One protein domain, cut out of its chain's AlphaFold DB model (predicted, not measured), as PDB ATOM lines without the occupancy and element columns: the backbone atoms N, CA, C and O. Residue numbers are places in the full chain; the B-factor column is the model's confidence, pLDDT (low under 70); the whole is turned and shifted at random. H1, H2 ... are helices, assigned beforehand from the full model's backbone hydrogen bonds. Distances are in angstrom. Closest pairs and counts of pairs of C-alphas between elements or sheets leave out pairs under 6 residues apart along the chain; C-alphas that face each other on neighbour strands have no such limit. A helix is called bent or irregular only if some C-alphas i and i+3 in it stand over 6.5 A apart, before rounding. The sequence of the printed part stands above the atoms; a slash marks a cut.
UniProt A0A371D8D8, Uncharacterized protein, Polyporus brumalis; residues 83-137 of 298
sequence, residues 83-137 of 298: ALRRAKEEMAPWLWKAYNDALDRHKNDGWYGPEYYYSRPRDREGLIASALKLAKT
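What this domain is: This is residues 83 to 137 of the 298 residues of an uncharacterized protein of Polyporus brumalis (UniProt A0A371D8D8). Two longer helices, H2 and H3, make a V that is narrow where the first turns of H2 come near the last residue of H3, and the short helix H1 lies side by side with H3. A long loop bridges the open end of the V, and residues 108 to 115, of which 108 belongs to H2, stick out there. The printed part has 55 residues with three named helices, in the order H1, H2, H3, and no named strand; its class is all helix. It is compact, with a radius of gyration of the C-alphas of 11.6 A, and elongated, spanning 32 by 18 by 14 A.

How they stand to each other: H1, residues 83 to 90, touches H3, residues 121 to 135, the closest C-alphas being those of Leu 84 and Glu 125, 6.1 A apart. Their lines stand at a shallow tilt of 27 degrees and run the same way. H2, residues 93 to 108, is close to H1 but not clearly touching it; the closest C-alphas, of Lys 88 and Trp 96, are 6.2 A apart. H1 and H2 run opposite ways at a steep tilt of 39 degrees. With residues 95 to 99 alone, H2 only just touches H3, with 3 pairs of C-alphas within 8 A; the closest are those of Leu 95 and Ala 135, 6.7 A apart. H2 and H3 run opposite ways at a steep tilt of 46 degrees. Every O i to N i+4 pair is within hydrogen-bond range in H1 and H2, and 7 of 11 are in H3.

Where its parts are: H1 begins at C-alpha 83 (0.305, 1.090, -23.826) and is 10.7 A long from first to last C-alpha. H2 measures 22.8 A and ends at C-alpha 108 (5.409, 8.105, -1.251). H3 measures 19.5 A and ends at C-alpha 135 (5.026, -11.015, -15.642). H3 is irregular, but only just: C-alphas 123 and 126 are 6.6 A apart.

The domain as a whole: The two C-alphas farthest apart are those of Pro 114 and Thr 137, at 33.6 A. The printed part has no cut. The link from H1 to H2 is tight, with 2 residues, and the link from H2 to H3 is long, with 12. The mean pLDDT of the printed part is 86.6, and residues 110 to 119 are under 70.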
ATOM      1  N   ALA A  83      -0.714   2.061 -24.219       92.12
ATOM      2  CA  ALA A  83       0.305   1.090 -23.826       92.12
ATOM      3  C   ALA A  83      -0.027   0.449 -22.472       92.12
ATOM      4  O   ALA A  83      -0.004  -0.773 -22.347       92.12
ATOM      5  N   LEU A  84      -0.419   1.265 -21.491       92.62
ATOM      6  CA  LEU A  84      -0.814   0.785 -20.171       92.62
ATOM      7  C   LEU A  84      -2.084  -0.079 -20.210       92.62
ATOM      8  O   LEU A  84      -2.133  -1.113 -19.551       92.62
ATOM      9  N   ARG A  85      -3.076   0.282 -21.040       93.44
ATOM     10  CA  ARG A  85      -4.269  -0.555 -21.277       93.44
ATOM     11  C   ARG A  85      -3.919  -1.954 -21.770       93.44
ATOM     12  O   ARG A  85      -4.364  -2.927 -21.175       93.44
ATOM     13  N   ARG A  86      -3.080  -2.047 -22.807       95.19
ATOM     14  CA  ARG A  86      -2.626  -3.341 -23.341       95.19
ATOM     15  C   ARG A  86      -1.880  -4.149 -22.284       95.19
ATOM     16  O   ARG A  86      -2.150  -5.327 -22.110       95.19
ATOM     17  N   ALA A  87      -0.986  -3.504 -21.535       96.06
ATOM     18  CA  ALA A  87      -0.256  -4.175 -20.467       96.06
ATOM     19  C   ALA A  87      -1.192  -4.717 -19.370       96.06
ATOM     20  O   ALA A  87      -0.984  -5.833 -18.905       96.06
ATOM     21  N   LYS A  88      -2.249  -3.980 -19.001       95.75
ATOM     22  CA  LYS A  88      -3.272  -4.450 -18.054       95.75
ATOM     23  C   LYS A  88      -4.042  -5.667 -18.572       95.75
ATOM     24  O   LYS A  88      -4.357  -6.550 -17.786       95.75
ATOM     25  N   GLU A  89      -4.355  -5.700 -19.865       96.12
ATOM     26  CA  GLU A  89      -5.049  -6.824 -20.511       96.12
ATOM     27  C   GLU A  89      -4.159  -8.074 -20.626       96.12
ATOM     28  O   GLU A  89      -4.656  -9.191 -20.526       96.12
ATOM     29  N   GLU A  90      -2.848  -7.895 -20.815       96.94
ATOM     30  CA  GLU A  90      -1.885  -8.997 -20.950       96.94
ATOM     31  C   GLU A  90      -1.373  -9.557 -19.609       96.94
ATOM     32  O   GLU A  90      -0.932 -10.705 -19.559       96.94
ATOM     33  N   MET A  91      -1.376  -8.770 -18.528       97.50
ATOM     34  CA  MET A  91      -0.913  -9.225 -17.212       97.50
ATOM     35  C   MET A  91      -2.010  -9.930 -16.419       97.50
ATOM     36  O   MET A  91      -3.181  -9.555 -16.452       97.50
ATOM     37  N   ALA A  92      -1.606 -10.883 -15.574       96.69
ATOM     38  CA  ALA A  92      -2.484 -11.377 -14.522       96.69
ATOM     39  C   ALA A  92      -2.919 -10.208 -13.604       96.69
ATOM     40  O   ALA A  92      -2.066  -9.399 -13.220       96.69
ATOM     41  N   PRO A  93      -4.199 -10.126 -13.183       96.38
ATOM     42  CA  PRO A  93      -4.697  -8.999 -12.389       96.38
ATOM     43  C   PRO A  93      -3.898  -8.719 -11.108       96.38
ATOM     44  O   PRO A  93      -3.708  -7.562 -10.734       96.38
ATOM     45  N   TRP A  94      -3.395  -9.767 -10.447       96.44
ATOM     46  CA  TRP A  94      -2.606  -9.626  -9.222       96.44
ATOM     47  C   TRP A  94      -1.208  -9.039  -9.482       96.44
ATOM     48  O   TRP A  94      -0.756  -8.216  -8.692       96.44
ATOM     49  N   LEU A  95      -0.558  -9.397 -10.600       97.38
ATOM     50  CA  LEU A  95       0.733  -8.828 -11.013       97.38
ATOM     51  C   LEU A  95       0.568  -7.362 -11.392       97.38
ATOM     52  O   LEU A  95       1.330  -6.519 -10.930       97.38
ATOM     53  N   TRP A  96      -0.467  -7.045 -12.179       97.00
ATOM     54  CA  TRP A  96      -0.799  -5.664 -12.522       97.00
ATOM     55  C   TRP A  96      -0.950  -4.798 -11.270       97.00
ATOM     56  O   TRP A  96      -0.358  -3.720 -11.184       97.00
ATOM     57  N   LYS A  97      -1.722  -5.285 -10.289       95.88
ATOM     58  CA  LYS A  97      -1.894  -4.613  -9.002       95.88
ATOM     59  C   LYS A  97      -0.557  -4.475  -8.271       95.88
ATOM     60  O   LYS A  97      -0.201  -3.365  -7.903       95.88
ATOM     61  N   ALA A  98       0.209  -5.557  -8.123       96.44
ATOM     62  CA  ALA A  98       1.476  -5.551  -7.393       96.44
ATOM     63  C   ALA A  98       2.511  -4.575  -7.981       96.44
ATOM     64  O   ALA A  98       3.114  -3.807  -7.234       96.44
ATOM     65  N   TYR A  99       2.680  -4.544  -9.307       96.69
ATOM     66  CA  TYR A  99       3.590  -3.605  -9.970       96.69
ATOM     67  C   TYR A  99       3.136  -2.150  -9.826       96.69
ATOM     68  O   TYR A  99       3.967  -1.264  -9.635       96.69
ATOM     69  N   ASN A 100       1.832  -1.873  -9.904       94.94
ATOM     70  CA  ASN A 100       1.338  -0.509  -9.723       94.94
ATOM     71  C   ASN A 100       1.431  -0.047  -8.265       94.94
ATOM     72  O   ASN A 100       1.882   1.073  -8.035       94.94
ATOM     73  N   ASP A 101       1.100  -0.919  -7.307       93.62
ATOM     74  CA  ASP A 101       1.273  -0.665  -5.874       93.62
ATOM     75  C   ASP A 101       2.748  -0.373  -5.548       93.62
ATOM     76  O   ASP A 101       3.050   0.511  -4.751       93.62
ATOM     77  N   ALA A 102       3.685  -1.078  -6.192       93.81
ATOM     78  CA  ALA A 102       5.118  -0.851  -6.031       93.81
ATOM     79  C   ALA A 102       5.561   0.548  -6.493       93.81
ATOM     80  O   ALA A 102       6.306   1.218  -5.778       93.81
ATOM     81  N   LEU A 103       5.084   1.012  -7.653       92.06
ATOM     82  CA  LEU A 103       5.372   2.369  -8.138       92.06
ATOM     83  C   LEU A 103       4.716   3.438  -7.260       92.06
ATOM     84  O   LEU A 103       5.283   4.512  -7.067       92.06
ATOM     85  N   ASP A 104       3.529   3.149  -6.729       89.38
ATOM     86  CA  ASP A 104       2.806   4.071  -5.858       89.38
ATOM     87  C   ASP A 104       3.470   4.181  -4.473       89.38
ATOM     88  O   ASP A 104       3.516   5.276  -3.917       89.38
ATOM     89  N   ARG A 105       4.057   3.096  -3.941       87.38
ATOM     90  CA  ARG A 105       4.915   3.146  -2.740       87.38
ATOM     91  C   ARG A 105       6.165   3.984  -2.972       87.38
ATOM     92  O   ARG A 105       6.398   4.922  -2.221       87.38
ATOM     93  N   HIS A 106       6.882   3.725  -4.068       83.50
ATOM     94  CA  HIS A 106       8.109   4.459  -4.402       83.50
ATOM     95  C   HIS A 106       7.872   5.976  -4.486       83.50
ATOM     96  O   HIS A 106       8.682   6.766  -4.011       83.50
ATOM     97  N   LYS A 107       6.700   6.392  -4.988       80.62
ATOM     98  CA  LYS A 107       6.267   7.799  -4.997       80.62
ATOM     99  C   LYS A 107       6.135   8.410  -3.591       80.62
ATOM    100  O   LYS A 107       6.368   9.605  -3.429       80.62
ATOM    101  N   ASN A 108       5.713   7.628  -2.601       78.31
ATOM    102  CA  ASN A 108       5.409   8.105  -1.251       78.31
ATOM    103  C   ASN A 108       6.603   8.028  -0.293       78.31
ATOM    104  O   ASN A 108       6.598   8.732   0.715       78.31
ATOM    105  N   ASP A 109       7.618   7.219  -0.601       75.19
ATOM    106  CA  ASP A 109       8.733   6.959   0.313       75.19
ATOM    107  C   ASP A 109       9.624   8.197   0.556       75.19
ATOM    108  O   ASP A 109      10.391   8.221   1.512       75.19
ATOM    109  N   GLY A 110       9.509   9.267  -0.243       67.56
ATOM    110  CA  GLY A 110      10.086  10.594   0.046       67.56
ATOM    111  C   GLY A 110      11.621  10.684   0.039       67.56
ATOM    112  O   GLY A 110      12.169  11.786   0.075       67.56
ATOM    113  N   TRP A 111      12.314   9.546  -0.048       66.94
ATOM    114  CA  TRP A 111      13.772   9.426  -0.128       66.94
ATOM    115  C   TRP A 111      14.352  10.040  -1.402       66.94
ATOM    116  O   TRP A 111      15.462  10.572  -1.399       66.94
ATOM    117  N   TYR A 112      13.579  10.020  -2.484       62.09
ATOM    118  CA  TYR A 112      13.916  10.666  -3.742       62.09
ATOM    119  C   TYR A 112      13.092  11.951  -3.825       62.09
ATOM    120  O   TYR A 112      11.870  11.913  -3.712       62.09
ATOM    121  N   GLY A 113      13.767  13.102  -3.913       57.38
ATOM    122  CA  GLY A 113      13.143  14.421  -3.772       57.38
ATOM    123  C   GLY A 113      11.899  14.643  -4.656       57.38
ATOM    124  O   GLY A 113      11.726  13.969  -5.670       57.38
ATOM    125  N   PRO A 114      11.053  15.639  -4.325       54.47
ATOM    126  CA  PRO A 114       9.680  15.807  -4.837       54.47
ATOM    127  C   PRO A 114       9.533  16.004  -6.359       54.47
ATOM    128  O   PRO A 114       8.415  16.146  -6.853       54.47
ATOM    129  N   GLU A 115      10.629  16.042  -7.115       53.44
ATOM    130  CA  GLU A 115      10.639  16.378  -8.539       53.44
ATOM    131  C   GLU A 115      10.640  15.166  -9.492       53.44
ATOM    132  O   GLU A 115      10.375  15.348 -10.680       53.44
ATOM    133  N   TYR A 116      10.876  13.932  -9.035       55.28
ATOM    134  CA  TYR A 116      11.037  12.768  -9.922       55.28
ATOM    135  C   TYR A 116      10.640  11.478  -9.165       55.28
ATOM    136  O   TYR A 116      11.039  11.329  -8.024       55.28
ATOM    137  N   TYR A 117       9.866  10.487  -9.622       66.50
ATOM    138  CA  TYR A 117       9.523   9.939 -10.934       66.50
ATOM    139  C   TYR A 117       8.095   9.313 -10.852       66.50
ATOM    140  O   TYR A 117       7.547   9.140  -9.768       66.50
ATOM    141  N   TYR A 118       7.455   8.965 -11.976       67.44
ATOM    142  CA  TYR A 118       6.220   8.132 -12.058       67.44
ATOM    143  C   TYR A 118       4.864   8.796 -11.788       67.44
ATOM    144  O   TYR A 118       3.829   8.129 -11.884       67.44
ATOM    145  N   SER A 119       4.827  10.100 -11.508       66.56
ATOM    146  CA  SER A 119       3.554  10.812 -11.304       66.56
ATOM    147  C   SER A 119       2.742  10.961 -12.593       66.56
ATOM    148  O   SER A 119       1.524  11.127 -12.532       66.56
ATOM    149  N   ARG A 120       3.386  10.905 -13.769       74.44
ATOM    150  CA  ARG A 120       2.699  10.987 -15.062       74.44
ATOM    151  C   ARG A 120       2.531   9.589 -15.661       74.44
ATOM    152  O   ARG A 120       3.468   8.798 -15.601       74.44
ATOM    153  N   PRO A 121       1.411   9.298 -16.352       74.81
ATOM    154  CA  PRO A 121       1.218   8.011 -17.029       74.81
ATOM    155  C   PRO A 121       2.385   7.610 -17.945       74.81
ATOM    156  O   PRO A 121       2.808   6.458 -17.934       74.81
ATOM    157  N   ARG A 122       2.967   8.573 -18.675       79.06
ATOM    158  CA  ARG A 122       4.119   8.338 -19.566       79.06
ATOM    159  C   ARG A 122       5.364   7.829 -18.843       79.06
ATOM    160  O   ARG A 122       6.124   7.067 -19.428       79.06
ATOM    161  N   ASP A 123       5.553   8.212 -17.587       83.69
ATOM    162  CA  ASP A 123       6.706   7.787 -16.792       83.69
ATOM    163  C   ASP A 123       6.560   6.313 -16.362       83.69
ATOM    164  O   ASP A 123       7.555   5.619 -16.170       83.69
ATOM    165  N   ARG A 124       5.318   5.812 -16.250       90.44
ATOM    166  CA  ARG A 124       5.014   4.412 -15.904       90.44
ATOM    167  C   ARG A 124       5.105   3.478 -17.104       90.44
ATOM    168  O   ARG A 124       5.418   2.306 -16.925       90.44
ATOM    169  N   GLU A 125       4.844   3.970 -18.318       93.12
ATOM    170  CA  GLU A 125       4.784   3.145 -19.535       93.12
ATOM    171  C   GLU A 125       6.028   2.275 -19.723       93.12
ATOM    172  O   GLU A 125       5.900   1.069 -19.926       93.12
ATOM    173  N   GLY A 126       7.224   2.860 -19.610       93.06
ATOM    174  CA  GLY A 126       8.479   2.120 -19.772       93.06
ATOM    175  C   GLY A 126       8.680   1.040 -18.705       93.06
ATOM    176  O   GLY A 126       9.087  -0.080 -19.015       93.06
ATOM    177  N   LEU A 127       8.335   1.349 -17.455       94.38
ATOM    178  CA  LEU A 127       8.500   0.440 -16.319       94.38
ATOM    179  C   LEU A 127       7.516  -0.715 -16.373       94.38
ATOM    180  O   LEU A 127       7.912  -1.862 -16.199       94.38
ATOM    181  N   ILE A 128       6.252  -0.414 -16.666       96.38
ATOM    182  CA  ILE A 128       5.191  -1.403 -16.832       96.38
ATOM    183  C   ILE A 128       5.451  -2.266 -18.070       96.38
ATOM    184  O   ILE A 128       5.231  -3.472 -18.025       96.38
ATOM    185  N   ALA A 129       5.999  -1.707 -19.152       95.69
ATOM    186  CA  ALA A 129       6.441  -2.502 -20.295       95.69
ATOM    187  C   ALA A 129       7.592  -3.457 -19.928       95.69
ATOM    188  O   ALA A 129       7.622  -4.593 -20.403       95.69
ATOM    189  N   SER A 130       8.523  -3.038 -19.062       95.81
ATOM    190  CA  SER A 130       9.552  -3.930 -18.514       95.81
ATOM    191  C   SER A 130       8.956  -4.983 -17.575       95.81
ATOM    192  O   SER A 130       9.312  -6.155 -17.671       95.81
ATOM    193  N   ALA A 131       8.015  -4.590 -16.714       96.88
ATOM    194  CA  ALA A 131       7.299  -5.485 -15.809       96.88
ATOM    195  C   ALA A 131       6.537  -6.560 -16.583       96.88
ATOM    196  O   ALA A 131       6.572  -7.722 -16.207       96.88
ATOM    197  N   LEU A 132       5.923  -6.206 -17.716       97.00
ATOM    198  CA  LEU A 132       5.196  -7.138 -18.577       97.00
ATOM    199  C   LEU A 132       6.071  -8.291 -19.074       97.00
ATOM    200  O   LEU A 132       5.590  -9.413 -19.210       97.00
ATOM    201  N   LYS A 133       7.357  -8.034 -19.339       96.38
ATOM    202  CA  LYS A 133       8.301  -9.086 -19.738       96.38
ATOM    203  C   LYS A 133       8.518 -10.085 -18.602       96.38
ATOM    204  O   LYS A 133       8.536 -11.283 -18.851       96.38
ATOM    205  N   LEU A 134       8.630  -9.588 -17.372       96.44
ATOM    206  CA  LEU A 134       8.798 -10.414 -16.177       96.44
ATOM    207  C   LEU A 134       7.497 -11.121 -15.792       96.44
ATOM    208  O   LEU A 134       7.524 -12.301 -15.479       96.44
ATOM    209  N   ALA A 135       6.349 -10.455 -15.906       97.06
ATOM    210  CA  ALA A 135       5.026 -11.015 -15.642       97.06
ATOM    211  C   ALA A 135       4.778 -12.315 -16.424       97.06
ATOM    212  O   ALA A 135       4.207 -13.259 -15.890       97.06
ATOM    213  N   LYS A 136       5.274 -12.391 -17.667       96.50
ATOM    214  CA  LYS A 136       5.174 -13.575 -18.541       96.50
ATOM    215  C   LYS A 136       5.985 -14.780 -18.054       96.50
ATOM    216  O   LYS A 136       5.788 -15.876 -18.562       96.50
ATOM    217  N   THR A 137       6.890 -14.579 -17.100       96.81
ATOM    218  CA  THR A 137       7.715 -15.645 -16.517       96.81
ATOM    219  C   THR A 137       7.089 -16.280 -15.275       96.81
ATOM    220  O   THR A 137       7.532 -17.342 -14.844       96.81
TER     221      THR A 137